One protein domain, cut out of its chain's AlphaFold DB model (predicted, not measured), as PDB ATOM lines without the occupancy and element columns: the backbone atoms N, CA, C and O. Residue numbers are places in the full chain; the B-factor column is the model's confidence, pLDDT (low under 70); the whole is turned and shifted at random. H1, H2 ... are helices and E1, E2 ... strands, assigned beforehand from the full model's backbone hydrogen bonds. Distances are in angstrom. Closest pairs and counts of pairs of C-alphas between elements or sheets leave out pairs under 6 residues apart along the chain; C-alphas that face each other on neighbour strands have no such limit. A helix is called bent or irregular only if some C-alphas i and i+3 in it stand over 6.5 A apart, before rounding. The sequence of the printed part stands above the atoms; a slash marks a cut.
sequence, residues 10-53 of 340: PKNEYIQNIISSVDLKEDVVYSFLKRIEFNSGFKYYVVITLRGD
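AT A GLANCE: This is residues 10 to 53 of the 340 residues of an uncharacterized protein of Eubacterium sp. TM05-53 (UniProt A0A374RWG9). A long hairpin of two antiparallel strands, E1 and E2, makes the length of this domain, and one short helix, H1, lies off the open end of the hairpin, where E1 begins and E2 ends. Residues 10 to 17, of which 13 to 17 belong to H1, stick out free of the rest, and H1 is apart from E2. The printed part has 44 residues with one named helix and two named strands, in the order H1, E1, E2 along the chain; the sheet has the order E1, E2, antiparallel, and the class is mixed, helices and strands. The whole is loose, with a radius of gyration of the C-alphas of 13.0 A, and elongated, with spans of 36 by 23 by 17 A.

HOW THE PARTS SIT: The sheet consists of E1, residues 28 to 38, and E2, residues 41 to 50, which form a hairpin joined by a tight link of two residues, Asn 39 and Ser 40. The two strands are antiparallel, with 161 degrees between their N-to-C directions. C-alphas that face each other are 4.6 A apart at Val 28 and Leu 50, 4.8 A at Leu 33 and Val 46, and 5.1 A at Phe 38 and Gly 41. Across the pair, N 34 and O 45 are within hydrogen-bond range at 2.8 A, and so are N 49 and O 30 at 2.9 A. H1, residues 13 to 21, is joined to E1 by a short link of six residues. H1 and E2 are apart, with no C-alpha of the one within 8 A of the other. In H1 every O i to N i+4 pair is within hydrogen-bond range.

IN THESE COORDINATES: E1 runs from Val 28, with its C-alpha at (-30.883, -56.138, 14.026), to Phe 38, and measures 28.3 A from first to last C-alpha. E2 runs from Gly 41 to Leu 50, whose C-alpha is at (-28.754, -55.804, 18.106), and measures 28.8 A. H1 runs from Glu 13, with its C-alpha at (-15.344, -44.909, 19.418), to Ser 21, and measures 12.0 A; it is not bent.

THE WHOLE: The two C-alphas farthest apart are those of Glu 26, in the link from H1 to E1, and Asn 39, in the link from E1 to E2, at 37.3 A. The first and last printed C-alphas, of Pro 10 and Asp 53, are 20.5 A apart. Without the residues that stand free, the body has 36 residues and spans 36 by 17 by 17 A. The printed part has no cut and no long link. The mean pLDDT of the printed part is 89.4, and no printed residue is under 70; the mean is 85 in H1, 94 in E1 and 92 in E2.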
ATOM      1  N   PRO A  10     -23.609 -40.854  16.183       84.94
ATOM      2  CA  PRO A  10     -22.577 -40.296  17.057       84.94
ATOM      3  C   PRO A  10     -21.160 -40.736  16.654       84.94
ATOM      4  O   PRO A  10     -20.918 -41.910  16.389       84.94
ATOM      5  N   LYS A  11     -20.206 -39.798  16.668       85.31
ATOM      6  CA  LYS A  11     -18.778 -40.055  16.408       85.31
ATOM      7  C   LYS A  11     -18.022 -40.444  17.688       85.31
ATOM      8  O   LYS A  11     -17.034 -39.803  18.022       85.31
ATOM      9  N   ASN A  12     -18.521 -41.401  18.469       86.38
ATOM     10  CA  ASN A  12     -17.749 -41.942  19.592       86.38
ATOM     11  C   ASN A  12     -17.278 -43.358  19.270       86.38
ATOM     12  O   ASN A  12     -18.023 -44.140  18.683       86.38
ATOM     13  N   GLU A  13     -16.059 -43.664  19.703       85.50
ATOM     14  CA  GLU A  13     -15.344 -44.909  19.418       85.50
ATOM     15  C   GLU A  13     -16.207 -46.149  19.656       85.50
ATOM     16  O   GLU A  13     -16.395 -46.944  18.750       85.50
ATOM     17  N   TYR A  14     -16.878 -46.242  20.807       84.12
ATOM     18  CA  TYR A  14     -17.774 -47.365  21.096       84.12
ATOM     19  C   TYR A  14     -18.858 -47.605  20.031       84.12
ATOM     20  O   TYR A  14     -19.133 -48.747  19.686       84.12
ATOM     21  N   ILE A  15     -19.523 -46.548  19.543       84.88
ATOM     22  CA  ILE A  15     -20.577 -46.716  18.531       84.88
ATOM     23  C   ILE A  15     -19.956 -47.049  17.177       84.88
ATOM     24  O   ILE A  15     -20.537 -47.836  16.443       84.88
ATOM     25  N   GLN A  16     -18.791 -46.480  16.859       85.31
ATOM     26  CA  GLN A  16     -18.079 -46.806  15.624       85.31
ATOM     27  C   GLN A  16     -17.629 -48.269  15.620       85.31
ATOM     28  O   GLN A  16     -17.942 -48.967  14.665       85.31
ATOM     29  N   ASN A  17     -17.039 -48.749  16.719       84.44
ATOM     30  CA  ASN A  17     -16.610 -50.139  16.883       84.44
ATOM     31  C   ASN A  17     -17.785 -51.112  16.726       84.44
ATOM     32  O   ASN A  17     -17.659 -52.092  16.002       84.44
ATOM     33  N   ILE A  18     -18.944 -50.808  17.331       85.81
ATOM     34  CA  ILE A  18     -20.159 -51.614  17.135       85.81
ATOM     35  C   ILE A  18     -20.577 -51.619  15.673       85.81
ATOM     36  O   ILE A  18     -20.827 -52.677  15.122       85.81
ATOM     37  N   ILE A  19     -20.675 -50.450  15.039       84.50
ATOM     38  CA  ILE A  19     -21.137 -50.360  13.649       84.50
ATOM     39  C   ILE A  19     -20.189 -51.102  12.703       84.50
ATOM     40  O   ILE A  19     -20.660 -51.693  11.739       84.50
ATOM     41  N   SER A  20     -18.882 -51.095  12.972       85.19
ATOM     42  CA  SER A  20     -17.909 -51.860  12.185       85.19
ATOM     43  C   SER A  20     -17.945 -53.364  12.449       85.19
ATOM     44  O   SER A  20     -17.476 -54.119  11.608       85.19
ATOM     45  N   SER A  21     -18.459 -53.802  13.603       84.25
ATOM     46  CA  SER A  21     -18.441 -55.209  14.018       84.25
ATOM     47  C   SER A  21     -19.764 -55.944  13.798       84.25
ATOM     48  O   SER A  21     -19.852 -57.106  14.179       84.25
ATOM     49  N   VAL A  22     -20.802 -55.279  13.280       85.50
ATOM     50  CA  VAL A  22     -22.146 -55.861  13.118       85.50
ATOM     51  C   VAL A  22     -22.652 -55.704  11.693       85.50
ATOM     52  O   VAL A  22     -22.479 -54.653  11.071       85.50
ATOM     53  N   ASP A  23     -23.353 -56.719  11.202       86.88
ATOM     54  CA  ASP A  23     -24.153 -56.612   9.992       86.88
ATOM     55  C   ASP A  23     -25.556 -56.129  10.368       86.88
ATOM     56  O   ASP A  23     -26.391 -56.869  10.884       86.88
ATOM     57  N   LEU A  24     -25.855 -54.862  10.080       83.31
ATOM     58  CA  LEU A  24     -27.156 -54.272  10.397       83.31
ATOM     59  C   LEU A  24     -28.348 -54.948   9.690       83.31
ATOM     60  O   LEU A  24     -29.486 -54.673  10.075       83.31
ATOM     61  N   LYS A  25     -28.136 -55.773   8.656       82.44
ATOM     62  CA  LYS A  25     -29.220 -56.540   8.020       82.44
ATOM     63  C   LYS A  25     -29.572 -57.802   8.803       82.44
ATOM     64  O   LYS A  25     -30.754 -58.107   8.921       82.44
ATOM     65  N   GLU A  26     -28.569 -58.472   9.357       87.50
ATOM     66  CA  GLU A  26     -28.717 -59.773  10.019       87.50
ATOM     67  C   GLU A  26     -28.830 -59.642  11.548       87.50
ATOM     68  O   GLU A  26     -29.624 -60.330  12.196       87.50
ATOM     69  N   ASP A  27     -28.087 -58.705  12.144       90.25
ATOM     70  CA  ASP A  27     -27.943 -58.590  13.598       90.25
ATOM     71  C   ASP A  27     -29.043 -57.754  14.260       90.25
ATOM     72  O   ASP A  27     -29.223 -57.803  15.482       90.25
ATOM     73  N   VAL A  28     -29.797 -56.965  13.488       92.12
ATOM     74  CA  VAL A  28     -30.883 -56.138  14.026       92.12
ATOM     75  C   VAL A  28     -32.083 -57.011  14.374       92.12
ATOM     76  O   VAL A  28     -32.756 -57.554  13.506       92.12
ATOM     77  N   VAL A  29     -32.418 -57.070  15.664       93.88
ATOM     78  CA  VAL A  29     -33.591 -57.812  16.152       93.88
ATOM     79  C   VAL A  29     -34.858 -56.975  16.002       93.88
ATOM     80  O   VAL A  29     -35.890 -57.455  15.547       93.88
ATOM     81  N   TYR A  30     -34.797 -55.703  16.399       93.38
ATOM     82  CA  TYR A  30     -35.892 -54.757  16.203       93.38
ATOM     83  C   TYR A  30     -35.390 -53.316  16.234       93.38
ATOM     84  O   TYR A  30     -34.346 -52.991  16.808       93.38
ATOM     85  N   SER A  31     -36.175 -52.423  15.635       91.44
ATOM     86  CA  SER A  31     -35.930 -50.986  15.683       91.44
ATOM     87  C   SER A  31     -37.216 -50.218  15.969       91.44
ATOM     88  O   SER A  31     -38.314 -50.657  15.631       91.44
ATOM     89  N   PHE A  32     -37.097 -49.072  16.637       92.62
ATOM     90  CA  PHE A  32     -38.247 -48.219  16.920       92.62
ATOM     91  C   PHE A  32     -37.863 -46.747  17.056       92.62
ATOM     92  O   PHE A  32     -36.738 -46.387  17.413       92.62
ATOM     93  N   LEU A  33     -38.836 -45.869  16.805       93.44
ATOM     94  CA  LEU A  33     -38.681 -44.436  17.024       93.44
ATOM     95  C   LEU A  33     -38.993 -44.076  18.474       93.44
ATOM     96  O   LEU A  33     -40.116 -44.214  18.959       93.44
ATOM     97  N   LYS A  34     -37.999 -43.520  19.161       94.88
ATOM     98  CA  LYS A  34     -38.133 -42.960  20.501       94.88
ATOM     99  C   LYS A  34     -38.229 -41.444  20.430       94.88
ATOM    100  O   LYS A  34     -37.293 -40.757  20.022       94.88
ATOM    101  N   ARG A  35     -39.349 -40.895  20.897       94.88
ATOM    102  CA  ARG A  35     -39.548 -39.445  21.014       94.88
ATOM    103  C   ARG A  35     -39.180 -38.955  22.415       94.88
ATOM    104  O   ARG A  35     -39.712 -39.444  23.406       94.88
ATOM    105  N   ILE A  36     -38.320 -37.942  22.503       94.94
ATOM    106  CA  ILE A  36     -37.854 -37.346  23.764       94.94
ATOM    107  C   ILE A  36     -38.191 -35.853  23.795       94.94
ATOM    108  O   ILE A  36     -37.902 -35.120  22.851       94.94
ATOM    109  N   GLU A  37     -38.783 -35.380  24.895       94.50
ATOM    110  CA  GLU A  37     -39.139 -33.966  25.074       94.50
ATOM    111  C   GLU A  37     -37.947 -33.120  25.572       94.50
ATOM    112  O   GLU A  37     -37.236 -33.467  26.529       94.50
ATOM    113  N   PHE A  38     -37.748 -31.971  24.923       94.94
ATOM    114  CA  PHE A  38     -36.813 -30.906  25.280       94.94
ATOM    115  C   PHE A  38     -37.562 -29.572  25.387       94.94
ATOM    116  O   PHE A  38     -38.709 -29.440  24.961       94.94
ATOM    117  N   ASN A  39     -36.902 -28.547  25.933       91.12
ATOM    118  CA  ASN A  39     -37.494 -27.209  26.014       91.12
ATOM    119  C   ASN A  39     -37.834 -26.646  24.623       91.12
ATOM    120  O   ASN A  39     -38.887 -26.027  24.469       91.12
ATOM    121  N   SER A  40     -36.988 -26.927  23.626       92.62
ATOM    122  CA  SER A  40     -37.171 -26.527  22.227       92.62
ATOM    123  C   SER A  40     -38.223 -27.345  21.470       92.62
ATOM    124  O   SER A  40     -38.597 -26.969  20.369       92.62
ATOM    125  N   GLY A  41     -38.724 -28.445  22.040       92.06
ATOM    126  CA  GLY A  41     -39.661 -29.343  21.369       92.06
ATOM    127  C   GLY A  41     -39.248 -30.805  21.484       92.06
ATOM    128  O   GLY A  41     -38.380 -31.169  22.279       92.06
ATOM    129  N   PHE A  42     -39.902 -31.661  20.709       94.62
ATOM    130  CA  PHE A  42     -39.564 -33.077  20.664       94.62
ATOM    131  C   PHE A  42     -38.364 -33.324  19.754       94.62
ATOM    132  O   PHE A  42     -38.251 -32.727  18.689       94.62
ATOM    133  N   LYS A  43     -37.490 -34.240  20.170       93.50
ATOM    134  CA  LYS A  43     -36.463 -34.839  19.317       93.50
ATOM    135  C   LYS A  43     -36.764 -36.322  19.160       93.50
ATOM    136  O   LYS A  43     -37.222 -36.956  20.113       93.50
ATOM    137  N   TYR A  44     -36.500 -36.854  17.979       92.94
ATOM    138  CA  TYR A  44     -36.749 -38.246  17.632       92.94
ATOM    139  C   TYR A  44     -35.412 -38.965  17.486       92.94
ATOM    140  O   TYR A  44     -34.467 -38.408  16.934       92.94
ATOM    141  N   TYR A  45     -35.341 -40.176  18.022       92.81
ATOM    142  CA  TYR A  45     -34.175 -41.046  17.972       92.81
ATOM    143  C   TYR A  45     -34.619 -42.381  17.398       92.81
ATOM    144  O   TYR A  45     -35.645 -42.910  17.822       92.81
ATOM    145  N   VAL A  46     -33.848 -42.923  16.464       90.69
ATOM    146  CA  VAL A  46     -33.981 -44.327  16.076       90.69
ATOM    147  C   VAL A  46     -33.232 -45.142  17.124       90.69
ATOM    148  O   VAL A  46     -32.074 -44.854  17.418       90.69
ATOM    149  N   VAL A  47     -33.915 -46.105  17.730       92.06
ATOM    150  CA  VAL A  47     -33.297 -47.113  18.589       92.06
ATOM    151  C   VAL A  47     -33.192 -48.383  17.767       92.06
ATOM    152  O   VAL A  47     -34.194 -48.831  17.218       92.06
ATOM    153  N   ILE A  48     -31.981 -48.919  17.680       89.50
ATOM    154  CA  ILE A  48     -31.667 -50.177  17.013       89.50
ATOM    155  C   ILE A  48     -31.207 -51.132  18.110       89.50
ATOM    156  O   ILE A  48     -30.287 -50.794  18.859       89.50
ATOM    157  N   THR A  49     -31.875 -52.276  18.232       91.81
ATOM    158  CA  THR A  49     -31.475 -53.345  19.147       91.81
ATOM    159  C   THR A  49     -30.804 -54.445  18.342       91.81
ATOM    160  O   THR A  49     -31.395 -54.967  17.396       91.81
ATOM    161  N   LEU A  50     -29.578 -54.775  18.731       91.12
ATOM    162  CA  LEU A  50     -28.754 -55.804  18.106       91.12
ATOM    163  C   LEU A  50     -28.843 -57.103  18.910       91.12
ATOM    164  O   LEU A  50     -29.128 -57.068  20.112       91.12
ATOM    165  N   ARG A  51     -28.627 -58.235  18.242       90.44
ATOM    166  CA  ARG A  51     -28.523 -59.554  18.869       90.44
ATOM    167  C   ARG A  51     -27.190 -59.685  19.615       90.44
ATOM    168  O   ARG A  51     -26.193 -59.101  19.206       90.44
ATOM    169  N   GLY A  52     -27.180 -60.486  20.678       86.38
ATOM    170  CA  GLY A  52     -25.976 -60.805  21.447       86.38
ATOM    171  C   GLY A  52     -25.721 -59.864  22.624       86.38
ATOM    172  O   GLY A  52     -26.532 -58.992  22.949       86.38
ATOM    173  N   ASP A  53     -24.587 -60.081  23.284       82.75
ATOM    174  CA  ASP A  53     -24.211 -59.342  24.483       82.75
ATOM    175  C   ASP A  53     -23.678 -57.945  24.162       82.75
ATOM    176  O   ASP A  53     -22.986 -57.705  23.172       82.75
TER     177      ASP A  53